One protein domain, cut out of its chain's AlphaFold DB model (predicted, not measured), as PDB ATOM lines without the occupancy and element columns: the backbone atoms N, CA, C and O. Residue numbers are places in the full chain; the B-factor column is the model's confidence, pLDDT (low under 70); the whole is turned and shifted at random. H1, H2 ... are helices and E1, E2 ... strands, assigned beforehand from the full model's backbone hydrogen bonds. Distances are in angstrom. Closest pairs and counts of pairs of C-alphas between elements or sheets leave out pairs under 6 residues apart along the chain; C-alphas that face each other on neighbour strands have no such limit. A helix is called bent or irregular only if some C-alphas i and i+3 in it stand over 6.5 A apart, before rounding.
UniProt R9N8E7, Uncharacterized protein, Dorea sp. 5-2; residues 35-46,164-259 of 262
ATOM      1  N   VAL A  35      -3.317 -35.168  19.877       95.69
ATOM      2  CA  VAL A  35      -3.940 -36.486  19.725       95.69
ATOM      3  C   VAL A  35      -5.423 -36.322  19.432       95.69
ATOM      4  O   VAL A  35      -6.113 -35.541  20.089       95.69
ATOM      5  N   ASN A  36      -5.907 -37.091  18.468       94.44
ATOM      6  CA  ASN A  36      -7.308 -37.224  18.130       94.44
ATOM      7  C   ASN A  36      -7.740 -38.679  18.334       94.44
ATOM      8  O   ASN A  36      -7.116 -39.600  17.806       94.44
ATOM      9  N   PHE A  37      -8.814 -38.868  19.094       93.94
ATOM     10  CA  PHE A  37      -9.477 -40.157  19.229       93.94
ATOM     11  C   PHE A  37     -10.573 -40.208  18.170       93.94
ATOM     12  O   PHE A  37     -11.476 -39.371  18.185       93.94
ATOM     13  N   GLY A  38     -10.444 -41.140  17.230       94.12
ATOM     14  CA  GLY A  38     -11.469 -41.416  16.238       94.12
ATOM     15  C   GLY A  38     -12.688 -42.089  16.861       94.12
ATOM     16  O   GLY A  38     -12.804 -42.247  18.080       94.12
ATOM     17  N   GLU A  39     -13.608 -42.498  15.999       94.69
ATOM     18  CA  GLU A  39     -14.775 -43.256  16.422       94.69
ATOM     19  C   GLU A  39     -14.381 -44.695  16.775       94.69
ATOM     20  O   GLU A  39     -13.609 -45.338  16.064       94.69
ATOM     21  N   PHE A  40     -14.915 -45.190  17.892       95.38
ATOM     22  CA  PHE A  40     -14.783 -46.581  18.307       95.38
ATOM     23  C   PHE A  40     -16.120 -47.278  18.083       95.38
ATOM     24  O   PHE A  40     -17.133 -46.899  18.669       95.38
ATOM     25  N   THR A  41     -16.109 -48.304  17.241       96.31
ATOM     26  CA  THR A  41     -17.299 -49.053  16.829       96.31
ATOM     27  C   THR A  41     -17.329 -50.417  17.499       96.31
ATOM     28  O   THR A  41     -16.299 -51.081  17.613       96.31
ATOM     29  N   LEU A  42     -18.511 -50.846  17.943       96.50
ATOM     30  CA  LEU A  42     -18.714 -52.175  18.512       96.50
ATOM     31  C   LEU A  42     -18.566 -53.230  17.410       96.50
ATOM     32  O   LEU A  42     -19.335 -53.238  16.451       96.50
ATOM     33  N   LYS A  43     -17.568 -54.106  17.535       97.06
ATOM     34  CA  LYS A  43     -17.327 -55.215  16.596       97.06
ATOM     35  C   LYS A  43     -17.861 -56.541  17.106       97.06
ATOM     36  O   LYS A  43     -18.303 -57.367  16.316       97.06
ATOM     37  N   TYR A  44     -17.806 -56.737  18.419       96.81
ATOM     38  CA  TYR A  44     -18.260 -57.951  19.081       96.81
ATOM     39  C   TYR A  44     -18.883 -57.621  20.438       96.81
ATOM     40  O   TYR A  44     -18.396 -56.729  21.132       96.81
ATOM     41  N   GLY A  45     -19.913 -58.371  20.826       94.75
ATOM     42  CA  GLY A  45     -20.693 -58.151  22.044       94.75
ATOM     43  C   GLY A  45     -21.992 -57.390  21.782       94.75
ATOM     44  O   GLY A  45     -22.309 -57.062  20.639       94.75
ATOM     45  N   ASN A  46     -22.744 -57.118  22.848       95.12
ATOM     46  CA  ASN A  46     -24.017 -56.404  22.781       95.12
ATOM     47  C   ASN A  46     -24.064 -55.257  23.791       95.12
ATOM     48  O   ASN A  46     -23.254 -55.162  24.722       95.12
ATOM     49  N   GLY A 164     -16.558 -58.392  27.967       93.56
ATOM     50  CA  GLY A 164     -16.042 -59.100  26.789       93.56
ATOM     51  C   GLY A 164     -16.403 -58.462  25.444       93.56
ATOM     52  O   GLY A 164     -15.925 -58.932  24.414       93.56
ATOM     53  N   SER A 165     -17.186 -57.376  25.430       96.50
ATOM     54  CA  SER A 165     -17.410 -56.592  24.208       96.50
ATOM     55  C   SER A 165     -16.106 -55.996  23.669       96.50
ATOM     56  O   SER A 165     -15.269 -55.515  24.437       96.50
ATOM     57  N   ILE A 166     -15.956 -55.979  22.343       97.00
ATOM     58  CA  ILE A 166     -14.773 -55.468  21.639       97.00
ATOM     59  C   ILE A 166     -15.169 -54.250  20.814       97.00
ATOM     60  O   ILE A 166     -16.054 -54.322  19.957       97.00
ATOM     61  N   LEU A 167     -14.470 -53.142  21.055       97.00
ATOM     62  CA  LEU A 167     -14.576 -51.930  20.260       97.00
ATOM     63  C   LEU A 167     -13.291 -51.720  19.472       97.00
ATOM     64  O   LEU A 167     -12.198 -51.802  20.030       97.00
ATOM     65  N   GLU A 168     -13.441 -51.385  18.199       97.75
ATOM     66  CA  GLU A 168     -12.329 -51.021  17.328       97.75
ATOM     67  C   GLU A 168     -12.487 -49.589  16.847       97.75
ATOM     68  O   GLU A 168     -13.566 -49.169  16.419       97.75
ATOM     69  N   GLY A 169     -11.388 -48.853  16.907       96.62
ATOM     70  CA  GLY A 169     -11.294 -47.473  16.473       96.62
ATOM     71  C   GLY A 169      -9.843 -47.094  16.245       96.62
ATOM     72  O   GLY A 169      -8.934 -47.916  16.388       96.62
ATOM     73  N   GLU A 170      -9.624 -45.832  15.904       95.94
ATOM     74  CA  GLU A 170      -8.300 -45.309  15.593       95.94
ATOM     75  C   GLU A 170      -7.916 -44.142  16.498       95.94
ATOM     76  O   GLU A 170      -8.751 -43.374  16.981       95.94
ATOM     77  N   ILE A 171      -6.613 -43.992  16.716       95.81
ATOM     78  CA  ILE A 171      -6.034 -42.834  17.389       95.81
ATOM     79  C   ILE A 171      -5.012 -42.242  16.433       95.81
ATOM     80  O   ILE A 171      -4.040 -42.900  16.064       95.81
ATOM     81  N   THR A 172      -5.220 -40.988  16.046       95.00
ATOM     82  CA  THR A 172      -4.309 -40.259  15.163       95.00
ATOM     83  C   THR A 172      -3.614 -39.153  15.938       95.00
ATOM     84  O   THR A 172      -4.166 -38.568  16.870       95.00
ATOM     85  N   PHE A 173      -2.370 -38.856  15.583       93.94
ATOM     86  CA  PHE A 173      -1.626 -37.774  16.216       93.94
ATOM     87  C   PHE A 173      -0.674 -37.099  15.241       93.94
ATOM     88  O   PHE A 173      -0.241 -37.691  14.253       93.94
ATOM     89  N   GLN A 174      -0.335 -35.846  15.532       88.50
ATOM     90  CA  GLN A 174       0.560 -35.042  14.705       88.50
ATOM     91  C   GLN A 174       1.660 -34.412  15.558       88.50
ATOM     92  O   GLN A 174       1.391 -33.838  16.613       88.50
ATOM     93  N   ASN A 175       2.906 -34.491  15.080       87.38
ATOM     94  CA  ASN A 175       4.065 -33.813  15.673       87.38
ATOM     95  C   ASN A 175       4.232 -34.060  17.188       87.38
ATOM     96  O   ASN A 175       4.535 -33.139  17.960       87.38
ATOM     97  N   LEU A 176       4.029 -35.311  17.621       91.56
ATOM     98  CA  LEU A 176       4.404 -35.730  18.968       91.56
ATOM     99  C   LEU A 176       5.926 -35.778  19.078       91.56
ATOM    100  O   LEU A 176       6.613 -36.386  18.253       91.56
ATOM    101  N   ARG A 177       6.451 -35.160  20.133       91.06
ATOM    102  CA  ARG A 177       7.815 -35.438  20.588       91.06
ATOM    103  C   ARG A 177       7.882 -36.882  21.078       91.06
ATOM    104  O   ARG A 177       6.876 -37.451  21.491       91.06
ATOM    105  N   GLU A 178       9.071 -37.464  21.090       90.75
ATOM    106  CA  GLU A 178       9.248 -38.856  21.521       90.75
ATOM    107  C   GLU A 178       8.741 -39.096  22.952       90.75
ATOM    108  O   GLU A 178       7.988 -40.034  23.191       90.75
ATOM    109  N   GLU A 179       9.044 -38.183  23.879       90.94
ATOM    110  CA  GLU A 179       8.523 -38.221  25.254       90.94
ATOM    111  C   GLU A 179       6.985 -38.148  25.309       90.94
ATOM    112  O   GLU A 179       6.352 -38.792  26.145       90.94
ATOM    113  N   GLU A 180       6.364 -37.392  24.397       93.44
ATOM    114  CA  GLU A 180       4.906 -37.288  24.312       93.44
ATOM    115  C   GLU A 180       4.278 -38.586  23.794       93.44
ATOM    116  O   GLU A 180       3.256 -39.017  24.323       93.44
ATOM    117  N   GLY A 181       4.905 -39.230  22.803       94.56
ATOM    118  CA  GLY A 181       4.494 -40.544  22.299       94.56
ATOM    119  C   GLY A 181       4.612 -41.637  23.364       94.56
ATOM    120  O   GLY A 181       3.680 -42.419  23.550       94.56
ATOM    121  N   ARG A 182       5.710 -41.628  24.130       94.88
ATOM    122  CA  ARG A 182       5.924 -42.494  25.300       94.88
ATOM    123  C   ARG A 182       4.829 -42.325  26.355       94.88
ATOM    124  O   ARG A 182       4.204 -43.308  26.753       94.88
ATOM    125  N   LEU A 183       4.537 -41.083  26.748       94.06
ATOM    126  CA  LEU A 183       3.456 -40.794  27.694       94.06
ATOM    127  C   LEU A 183       2.089 -41.229  27.151       94.06
ATOM    128  O   LEU A 183       1.297 -41.783  27.907       94.06
ATOM    129  N   LEU A 184       1.795 -40.992  25.869       95.81
ATOM    130  CA  LEU A 184       0.536 -41.424  25.257       95.81
ATOM    131  C   LEU A 184       0.376 -42.947  25.330       95.81
ATOM    132  O   LEU A 184      -0.661 -43.420  25.789       95.81
ATOM    133  N   ALA A 185       1.401 -43.702  24.923       95.69
ATOM    134  CA  ALA A 185       1.358 -45.161  24.922       95.69
ATOM    135  C   ALA A 185       1.136 -45.727  26.335       95.69
ATOM    136  O   ALA A 185       0.262 -46.570  26.540       95.69
ATOM    137  N   TYR A 186       1.854 -45.189  27.326       94.81
ATOM    138  CA  TYR A 186       1.667 -45.558  28.729       94.81
ATOM    139  C   TYR A 186       0.284 -45.150  29.272       94.81
ATOM    140  O   TYR A 186      -0.362 -45.923  29.974       94.81
ATOM    141  N   ALA A 187      -0.217 -43.956  28.935       93.19
ATOM    142  CA  ALA A 187      -1.525 -43.471  29.391       93.19
ATOM    143  C   ALA A 187      -2.700 -44.300  28.844       93.19
ATOM    144  O   ALA A 187      -3.734 -44.394  29.503       93.19
ATOM    145  N   LEU A 188      -2.528 -44.911  27.668       94.44
ATOM    146  CA  LEU A 188      -3.458 -45.880  27.082       94.44
ATOM    147  C   LEU A 188      -3.309 -47.289  27.677       94.44
ATOM    148  O   LEU A 188      -3.973 -48.212  27.215       94.44
ATOM    149  N   ASN A 189      -2.450 -47.463  28.686       94.00
ATOM    150  CA  ASN A 189      -2.159 -48.744  29.325       94.00
ATOM    151  C   ASN A 189      -1.694 -49.826  28.332       94.00
ATOM    152  O   ASN A 189      -1.992 -51.010  28.494       94.00
ATOM    153  N   ILE A 190      -0.970 -49.430  27.281       94.38
ATOM    154  CA  ILE A 190      -0.355 -50.383  26.352       94.38
ATOM    155  C   ILE A 190       0.755 -51.106  27.120       94.38
ATOM    156  O   ILE A 190       1.637 -50.451  27.658       94.38
ATOM    157  N   GLY A 191       0.703 -52.438  27.193       86.75
ATOM    158  CA  GLY A 191       1.594 -53.226  28.065       86.75
ATOM    159  C   GLY A 191       0.947 -53.664  29.383       86.75
ATOM    160  O   GLY A 191       1.545 -54.440  30.121       86.75
ATOM    161  N   ASP A 192      -0.297 -53.242  29.626       89.44
ATOM    162  CA  ASP A 192      -1.174 -53.806  30.651       89.44
ATOM    163  C   ASP A 192      -0.662 -53.682  32.100       89.44
ATOM    164  O   ASP A 192      -0.663 -54.620  32.896       89.44
ATOM    165  N   HIS A 193      -0.210 -52.485  32.463       89.06
ATOM    166  CA  HIS A 193       0.438 -52.221  33.749       89.06
ATOM    167  C   HIS A 193      -0.537 -51.909  34.890       89.06
ATOM    168  O   HIS A 193      -0.192 -52.045  36.065       89.06
ATOM    169  N   PHE A 194      -1.757 -51.471  34.573       87.06
ATOM    170  CA  PHE A 194      -2.764 -51.095  35.563       87.06
ATOM    171  C   PHE A 194      -4.196 -51.375  35.087       87.06
ATOM    172  O   PHE A 194      -4.464 -51.603  33.914       87.06
ATOM    173  N   ASN A 195      -5.161 -51.343  36.007       84.81
ATOM    174  CA  ASN A 195      -6.580 -51.447  35.671       84.81
ATOM    175  C   ASN A 195      -7.118 -50.124  35.118       84.81
ATOM    176  O   ASN A 195      -7.499 -49.220  35.872       84.81
ATOM    177  N   MET A 196      -7.201 -50.012  33.797       87.44
ATOM    178  CA  MET A 196      -7.811 -48.853  33.159       87.44
ATOM    179  C   MET A 196      -9.339 -48.886  33.272       87.44
ATOM    180  O   MET A 196      -9.976 -49.926  33.095       87.44
ATOM    181  N   LYS A 197      -9.935 -47.723  33.561       86.88
ATOM    182  CA  LYS A 197     -11.389 -47.548  33.652       86.88
ATOM    183  C   LYS A 197     -11.857 -46.330  32.854       86.88
ATOM    184  O   LYS A 197     -11.353 -45.223  33.069       86.88
ATOM    185  N   LEU A 198     -12.886 -46.490  32.028       88.44
ATOM    186  CA  LEU A 198     -13.549 -45.426  31.267       88.44
ATOM    187  C   LEU A 198     -15.022 -45.268  31.659       88.44
ATOM    188  O   LEU A 198     -15.595 -46.098  32.349       88.44
ATOM    189  N   GLY A 199     -15.621 -44.142  31.274       86.38
ATOM    190  CA  GLY A 199     -17.050 -43.908  31.474       86.38
ATOM    191  C   GLY A 199     -17.492 -43.673  32.923       86.38
ATOM    192  O   GLY A 199     -16.731 -43.206  33.781       86.38
ATOM    193  N   TYR A 200     -18.775 -43.937  33.149       82.31
ATOM    194  CA  TYR A 200     -19.496 -43.719  34.399       82.31
ATOM    195  C   TYR A 200     -19.535 -45.001  35.253       82.31
ATOM    196  O   TYR A 200     -19.241 -46.088  34.768       82.31
ATOM    197  N   GLY A 201     -19.842 -44.890  36.550       79.44
ATOM    198  CA  GLY A 201     -19.944 -46.061  37.439       79.44
ATOM    199  C   GLY A 201     -18.612 -46.677  37.905       79.44
ATOM    200  O   GLY A 201     -18.625 -47.709  38.567       79.44
ATOM    201  N   LYS A 202     -17.463 -46.033  37.646       79.81
ATOM    202  CA  LYS A 202     -16.122 -46.472  38.099       79.81
ATOM    203  C   LYS A 202     -16.009 -46.849  39.590       79.81
ATOM    204  O   LYS A 202     -15.310 -47.825  39.874       79.81
ATOM    205  N   PRO A 203     -16.657 -46.136  40.544       73.62
ATOM    206  CA  PRO A 203     -16.658 -46.537  41.955       73.62
ATOM    207  C   PRO A 203     -17.272 -47.918  42.215       73.62
ATOM    208  O   PRO A 203     -16.942 -48.541  43.213       73.62
ATOM    209  N   TYR A 204     -18.157 -48.376  41.328       74.06
ATOM    210  CA  TYR A 204     -18.834 -49.674  41.399       74.06
ATOM    211  C   TYR A 204     -18.151 -50.737  40.529       74.06
ATOM    212  O   TYR A 204     -18.751 -51.758  40.220       74.06
ATOM    213  N   GLY A 205     -16.920 -50.483  40.078       77.31
ATOM    214  CA  GLY A 205     -16.162 -51.422  39.249       77.31
ATOM    215  C   GLY A 205     -16.504 -51.394  37.756       77.31
ATOM    216  O   GLY A 205     -15.847 -52.087  36.985       77.31
ATOM    217  N   TYR A 206     -17.460 -50.569  37.312       84.25
ATOM    218  CA  TYR A 206     -17.800 -50.466  35.890       84.25
ATOM    219  C   TYR A 206     -16.715 -49.779  35.058       84.25
ATOM    220  O   TYR A 206     -15.892 -49.003  35.558       84.25
ATOM    221  N   GLY A 207     -16.771 -50.049  33.752       88.12
ATOM    222  CA  GLY A 207     -15.946 -49.385  32.752       88.12
ATOM    223  C   GLY A 207     -14.505 -49.876  32.704       88.12
ATOM    224  O   GLY A 207     -13.673 -49.185  32.124       88.12
ATOM    225  N   LYS A 208     -14.194 -51.025  33.319       89.75
ATOM    226  CA  LYS A 208     -12.899 -51.698  33.163       89.75
ATOM    227  C   LYS A 208     -12.701 -52.057  31.692       89.75
ATOM    228  O   LYS A 208     -13.577 -52.675  31.095       89.75
ATOM    229  N   ILE A 209     -11.562 -51.662  31.136       92.06
ATOM    230  CA  ILE A 209     -11.209 -51.944  29.746       92.06
ATOM    231  C   ILE A 209      -9.751 -52.374  29.625       92.06
ATOM    232  O   ILE A 209      -8.918 -52.051  30.474       92.06
ATOM    233  N   GLU A 210      -9.457 -53.046  28.522       93.38
ATOM    234  CA  GLU A 210      -8.114 -53.360  28.059       93.38
ATOM    235  C   GLU A 210      -7.952 -52.795  26.647       93.38
ATOM    236  O   GLU A 210      -8.883 -52.862  25.844       93.38
ATOM    237  N   ILE A 211      -6.797 -52.198  26.351       94.56
ATOM    238  CA  ILE A 211      -6.487 -51.684  25.013       94.56
ATOM    239  C   ILE A 211      -5.400 -52.554  24.406       94.56
ATOM    240  O   ILE A 211      -4.297 -52.658  24.938       94.56
ATOM    241  N   THR A 212      -5.701 -53.115  23.238       94.75
ATOM    242  CA  THR A 212      -4.728 -53.817  22.405       94.75
ATOM    243  C   THR A 212      -4.468 -53.015  21.140       94.75
ATOM    244  O   THR A 212      -5.391 -52.636  20.426       94.75
ATOM    245  N   VAL A 213      -3.191 -52.780  20.834       96.19
ATOM    246  CA  VAL A 213      -2.788 -52.196  19.549       96.19
ATOM    247  C   VAL A 213      -2.937 -53.264  18.471       96.19
ATOM    248  O   VAL A 213      -2.238 -54.279  18.524       96.19
ATOM    249  N   LEU A 214      -3.825 -53.058  17.501       95.44
ATOM    250  CA  LEU A 214      -3.967 -53.956  16.351       95.44
ATOM    251  C   LEU A 214      -2.849 -53.709  15.339       95.44
ATOM    252  O   LEU A 214      -2.067 -54.619  15.068       95.44
ATOM    253  N   ASP A 215      -2.714 -52.457  14.909       94.56
ATOM    254  CA  ASP A 215      -1.675 -51.972  14.007       94.56
ATOM    255  C   ASP A 215      -1.262 -50.539  14.386       94.56
ATOM    256  O   ASP A 215      -1.950 -49.862  15.157       94.56
ATOM    257  N   ALA A 216      -0.118 -50.087  13.879       94.12
ATOM    258  CA  ALA A 216       0.274 -48.689  13.927       94.12
ATOM    259  C   ALA A 216       1.102 -48.346  12.693       94.12
ATOM    260  O   ALA A 216       2.049 -49.051  12.351       94.12
ATOM    261  N   GLU A 217       0.808 -47.212  12.073       91.06
ATOM    262  CA  GLU A 217       1.538 -46.760  10.902       91.06
ATOM    263  C   GLU A 217       1.761 -45.251  10.912       91.06
ATOM    264  O   GLU A 217       1.114 -44.485  11.624       91.06
ATOM    265  N   ASN A 218       2.724 -44.815  10.103       88.69
ATOM    266  CA  ASN A 218       2.895 -43.406   9.810       88.69
ATOM    267  C   ASN A 218       2.117 -43.084   8.529       88.69
ATOM    268  O   ASN A 218       2.545 -43.453   7.435       88.69
ATOM    269  N   MET A 219       1.014 -42.348   8.673       82.00
ATOM    270  CA  MET A 219       0.166 -41.893   7.560       82.00
ATOM    271  C   MET A 219       0.938 -41.062   6.514       82.00
ATOM    272  O   MET A 219       0.560 -41.007   5.345       82.00
ATOM    273  N   GLY A 220       2.054 -40.445   6.917       72.69
ATOM    274  CA  GLY A 220       2.975 -39.698   6.063       72.69
ATOM    275  C   GLY A 220       3.895 -40.557   5.188       72.69
ATOM    276  O   GLY A 220       4.576 -40.006   4.326       72.69
ATOM    277  N   LYS A 221       3.901 -41.896   5.329       63.41
ATOM    278  CA  LYS A 221       4.693 -42.808   4.470       63.41
ATOM    279  C   LYS A 221       4.410 -42.619   2.978       63.41
ATOM    280  O   LYS A 221       5.316 -42.793   2.168       63.41
ATOM    281  N   ARG A 222       3.192 -42.191   2.621       61.72
ATOM    282  CA  ARG A 222       2.808 -41.826   1.241       61.72
ATOM    283  C   ARG A 222       3.648 -40.681   0.660       61.72
ATOM    284  O   ARG A 222       3.741 -40.556  -0.553       61.72
ATOM    285  N   TYR A 223       4.276 -39.883   1.520       67.69
ATOM    286  CA  TYR A 223       5.097 -38.725   1.173       67.69
ATOM    287  C   TYR A 223       6.599 -38.963   1.427       67.69
ATOM    288  O   TYR A 223       7.356 -38.000   1.542       67.69
ATOM    289  N   LEU A 224       7.033 -40.234   1.540       63.84
ATOM    290  CA  LEU A 224       8.437 -40.691   1.657       63.84
ATOM    291  C   LEU A 224       9.268 -40.026   2.770       63.84
ATOM    292  O   LEU A 224      10.495 -40.098   2.780       63.84
ATOM    293  N   THR A 225       8.611 -39.393   3.737       61.50
ATOM    294  CA  THR A 225       9.256 -38.615   4.790       61.50
ATOM    295  C   THR A 225       8.621 -38.961   6.132       61.50
ATOM    296  O   THR A 225       7.409 -38.885   6.317       61.50
ATOM    297  N   GLY A 226       9.447 -39.387   7.090       65.56
ATOM    298  CA  GLY A 226       9.021 -39.597   8.472       65.56
ATOM    299  C   GLY A 226       9.594 -40.848   9.131       65.56
ATOM    300  O   GLY A 226      10.013 -41.799   8.476       65.56
ATOM    301  N   LYS A 227       9.597 -40.846  10.469       75.25
ATOM    302  CA  LYS A 227       9.978 -42.020  11.263       75.25
ATOM    303  C   LYS A 227       8.996 -43.163  10.991       75.25
ATOM    304  O   LYS A 227       7.785 -42.937  10.918       75.25
ATOM    305  N   ASN A 228       9.512 -44.382  10.854       82.88
ATOM    306  CA  ASN A 228       8.671 -45.567  10.753       82.88
ATOM    307  C   ASN A 228       7.998 -45.812  12.113       82.88
ATOM    308  O   ASN A 228       8.688 -45.981  13.115       82.88
ATOM    309  N   ILE A 229       6.667 -45.789  12.141       88.81
ATOM    310  CA  ILE A 229       5.866 -46.176  13.302       88.81
ATOM    311  C   ILE A 229       5.292 -47.554  12.999       88.81
ATOM    312  O   ILE A 229       4.819 -47.785  11.884       88.81
ATOM    313  N   ASN A 230       5.401 -48.453  13.973       92.75
ATOM    314  CA  ASN A 230       4.816 -49.785  13.961       92.75
ATOM    315  C   ASN A 230       4.337 -50.155  15.373       92.75
ATOM    316  O   ASN A 230       4.665 -49.483  16.357       92.75
ATOM    317  N   LYS A 231       3.552 -51.227  15.471       94.94
ATOM    318  CA  LYS A 231       2.996 -51.723  16.738       94.94
ATOM    319  C   LYS A 231       4.065 -51.993  17.802       94.94
ATOM    320  O   LYS A 231       3.856 -51.662  18.968       94.94
ATOM    321  N   ASP A 232       5.206 -52.552  17.411       95.00
ATOM    322  CA  ASP A 232       6.287 -52.883  18.345       95.00
ATOM    323  C   ASP A 232       6.940 -51.633  18.934       95.00
ATOM    324  O   ASP A 232       7.229 -51.591  20.131       95.00
ATOM    325  N   LEU A 233       7.098 -50.577  18.132       94.12
ATOM    326  CA  LEU A 233       7.570 -49.280  18.605       94.12
ATOM    327  C   LEU A 233       6.603 -48.677  19.626       94.12
ATOM    328  O   LEU A 233       7.047 -48.183  20.657       94.12
ATOM    329  N   VAL A 234       5.293 -48.742  19.374       95.00
ATOM    330  CA  VAL A 234       4.281 -48.212  20.306       95.00
ATOM    331  C   VAL A 234       4.297 -48.975  21.634       95.00
ATOM    332  O   VAL A 234       4.236 -48.358  22.696       95.00
ATOM    333  N   LYS A 235       4.446 -50.306  21.602       95.56
ATOM    334  CA  LYS A 235       4.632 -51.110  22.822       95.56
ATOM    335  C   LYS A 235       5.918 -50.732  23.557       95.56
ATOM    336  O   LYS A 235       5.898 -50.511  24.764       95.56
ATOM    337  N   LYS A 236       7.025 -50.596  22.821       95.69
ATOM    338  CA  LYS A 236       8.317 -50.167  23.370       95.69
ATOM    339  C   LYS A 236       8.221 -48.788  24.033       95.69
ATOM    340  O   LYS A 236       8.789 -48.593  25.098       95.69
ATOM    341  N   TRP A 237       7.473 -47.854  23.452       95.56
ATOM    342  CA  TRP A 237       7.253 -46.528  24.026       95.56
ATOM    343  C   TRP A 237       6.587 -46.556  25.403       95.56
ATOM    344  O   TRP A 237       6.991 -45.783  26.273       95.56
ATOM    345  N   ALA A 238       5.606 -47.434  25.619       94.69
ATOM    346  CA  ALA A 238       4.978 -47.581  26.929       94.69
ATOM    347  C   ALA A 238       5.977 -48.097  27.981       94.69
ATOM    348  O   ALA A 238       6.100 -47.516  29.062       94.69
ATOM    349  N   GLU A 239       6.764 -49.115  27.621       94.56
ATOM    350  CA  GLU A 239       7.815 -49.686  28.473       94.56
ATOM    351  C   GLU A 239       8.919 -48.676  28.815       94.56
ATOM    352  O   GLU A 239       9.353 -48.578  29.965       94.56
ATOM    353  N   GLU A 240       9.373 -47.900  27.829       94.31
ATOM    354  CA  GLU A 240      10.386 -46.859  28.024       94.31
ATOM    355  C   GLU A 240       9.868 -45.735  28.923       94.31
ATOM    356  O   GLU A 240      10.593 -45.272  29.800       94.31
ATOM    357  N   TYR A 241       8.604 -45.311  28.772       93.00
ATOM    358  CA  TYR A 241       8.027 -44.307  29.674       93.00
ATOM    359  C   TYR A 241       8.034 -44.786  31.129       93.00
ATOM    360  O   TYR A 241       8.348 -44.031  32.055       93.00
ATOM    361  N   ARG A 242       7.700 -46.062  31.326       90.44
ATOM    362  CA  ARG A 242       7.652 -46.692  32.640       90.44
ATOM    363  C   ARG A 242       9.034 -46.762  33.298       90.44
ATOM    364  O   ARG A 242       9.147 -46.492  34.492       90.44
ATOM    365  N   LYS A 243      10.078 -47.107  32.536       88.56
ATOM    366  CA  LYS A 243      11.439 -47.341  33.056       88.56
ATOM    367  C   LYS A 243      12.285 -46.074  33.167       88.56
ATOM    368  O   LYS A 243      12.960 -45.902  34.181       88.56
ATOM    369  N   ASP A 244      12.193 -45.189  32.177       83.25
ATOM    370  CA  ASP A 244      13.159 -44.102  31.963       83.25
ATOM    371  C   ASP A 244      12.558 -42.704  32.184       83.25
ATOM    372  O   ASP A 244      13.179 -41.687  31.867       83.25
ATOM    373  N   SER A 245      11.342 -42.607  32.731       79.88
ATOM    374  CA  SER A 245      10.786 -41.303  33.094       79.88
ATOM    375  C   SER A 245      11.420 -40.750  34.371       79.88
ATOM    376  O   SER A 245      11.632 -41.454  35.360       79.88
ATOM    377  N   GLY A 246      11.593 -39.425  34.420       80.50
ATOM    378  CA  GLY A 246      12.003 -38.709  35.636       80.50
ATOM    379  C   GLY A 246      10.992 -38.778  36.795       80.50
ATOM    380  O   GLY A 246      11.161 -38.087  37.796       80.50
ATOM    381  N   ILE A 247       9.919 -39.569  36.662       78.19
ATOM    382  CA  ILE A 247       8.853 -39.756  37.654       78.19
ATOM    383  C   ILE A 247       8.601 -41.236  37.993       78.19
ATOM    384  O   ILE A 247       7.529 -41.559  38.510       78.19
ATOM    385  N   LYS A 248       9.572 -42.128  37.756       81.69
ATOM    386  CA  LYS A 248       9.469 -43.582  37.981       81.69
ATOM    387  C   LYS A 248       8.808 -43.981  39.310       81.69
ATOM    388  O   LYS A 248       7.812 -44.691  39.300       81.69
ATOM    389  N   ASN A 249       9.254 -43.436  40.446       77.00
ATOM    390  CA  ASN A 249       8.665 -43.758  41.760       77.00
ATOM    391  C   ASN A 249       7.170 -43.382  41.854       77.00
ATOM    392  O   ASN A 249       6.394 -44.006  42.575       77.00
ATOM    393  N   THR A 250       6.746 -42.339  41.130       78.62
ATOM    394  CA  THR A 250       5.329 -41.945  41.057       78.62
ATOM    395  C   THR A 250       4.532 -42.923  40.197       78.62
ATOM    396  O   THR A 250       3.396 -43.237  40.548       78.62
ATOM    397  N   ILE A 251       5.122 -43.407  39.100       83.56
ATOM    398  CA  ILE A 251       4.538 -44.442  38.239       83.56
ATOM    399  C   ILE A 251       4.348 -45.739  39.023       83.56
ATOM    400  O   ILE A 251       3.235 -46.248  39.072       83.56
ATOM    401  N   GLU A 252       5.376 -46.217  39.725       82.25
ATOM    402  CA  GLU A 252       5.300 -47.453  40.516       82.25
ATOM    403  C   GLU A 252       4.207 -47.379  41.588       82.25
ATOM    404  O   GLU A 252       3.412 -48.307  41.741       82.25
ATOM    405  N   ARG A 253       4.100 -46.246  42.291       77.06
ATOM    406  CA  ARG A 253       3.026 -46.030  43.269       77.06
ATOM    407  C   ARG A 253       1.648 -46.002  42.612       77.06
ATOM    408  O   ARG A 253       0.698 -46.554  43.159       77.06
ATOM    409  N   TYR A 254       1.526 -45.360  41.454       79.88
ATOM    410  CA  TYR A 254       0.279 -45.343  40.695       79.88
ATOM    411  C   TYR A 254      -0.136 -46.755  40.263       79.88
ATOM    412  O   TYR A 254      -1.280 -47.143  40.495       79.88
ATOM    413  N   GLU A 255       0.791 -47.534  39.707       84.31
ATOM    414  CA  GLU A 255       0.564 -48.931  39.327       84.31
ATOM    415  C   GLU A 255       0.139 -49.759  40.541       84.31
ATOM    416  O   GLU A 255      -0.859 -50.464  40.466       84.31
ATOM    417  N   GLN A 256       0.811 -49.608  41.690       78.25
ATOM    418  CA  GLN A 256       0.423 -50.263  42.946       78.25
ATOM    419  C   GLN A 256      -1.014 -49.938  43.366       78.25
ATOM    420  O   GLN A 256      -1.758 -50.840  43.747       78.25
ATOM    421  N   MET A 257      -1.415 -48.668  43.278       73.69
ATOM    422  CA  MET A 257      -2.771 -48.227  43.624       73.69
ATOM    423  C   MET A 257      -3.835 -48.731  42.642       73.69
ATOM    424  O   MET A 257      -4.999 -48.873  43.018       73.69
ATOM    425  N   MET A 258      -3.446 -48.974  41.391       76.94
ATOM    426  CA  MET A 258      -4.325 -49.389  40.297       76.94
ATOM    427  C   MET A 258      -4.119 -50.859  39.894       76.94
ATOM    428  O   MET A 258      -4.577 -51.256  38.819       76.94
ATOM    429  N   LYS A 259      -3.436 -51.653  40.730       73.31
ATOM    430  CA  LYS A 259      -3.054 -53.044  40.447       73.31
ATOM    431  C   LYS A 259      -4.237 -53.872  39.948       73.31
ATOM    432  O   LYS A 259      -5.367 -53.713  40.414       73.31
TER     433      LYS A 259
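AT A GLANCE: This is residues 35 to 46 and 164 to 259 of the 262 residues of an uncharacterized protein of Dorea sp. 5-2 (UniProt R9N8E7). In a flat model, H1 and H3 cross near the middle, with a two-stranded antiparallel ribbon, E1 and E2, to one side and H4 round a corner from H3. A long loop, residues 188 to 218, folds back on itself before the outlying H2. The printed part has 108 residues with two strands, then four helices; the class is mixed, helices and strands. It is only just compact, close to loose: radius of gyration of the C-alphas 15.3 A, spans 49 by 39 by 19 A.

IN THESE COORDINATES: E1, residues 35 to 44, 25.8 A, begins at C-alpha (-3.940, -36.486, 19.725). E2 is 166 to 173, 22.7 A; H1 178 to 187, 14.1 A; H2 219 to 223, 8.7 A, only just irregular, C-alphas 219 and 222 being 6.8 A apart; H3 231 to 244, 19.8 A. H4, 248 to 257, 14.3 A, ends at (-2.771, -48.227, 43.624).

HOW THE PARTS SIT: E1 and E2 are antiparallel at 164 degrees, with N 38 and O 170 2.8 A apart. H1 and H3 touch, about perpendicular at 88 degrees, closest at C-alphas Tyr 186 and Ala 238, 4.3 A. H3 and H4 are close but not clearly touching: C-alphas Arg 242 and Lys 248, 6.4 A. H2 is apart from H1 and H3. Every O i to N i+4 pair is within hydrogen-bond range in H1, H3 and H4; in H2 0 of 1, against 1 of 2 O i to N i+3 pairs.

THE WHOLE: The C-alphas farthest apart, Tyr 204 and Leu 224, are 49.0 A apart. Residues 47 to 163 are not printed, a gap of 9.3 A between C-alphas 46 and 164. The link from H1 to H2 is long. Residues 221 to 226 are under pLDDT 70.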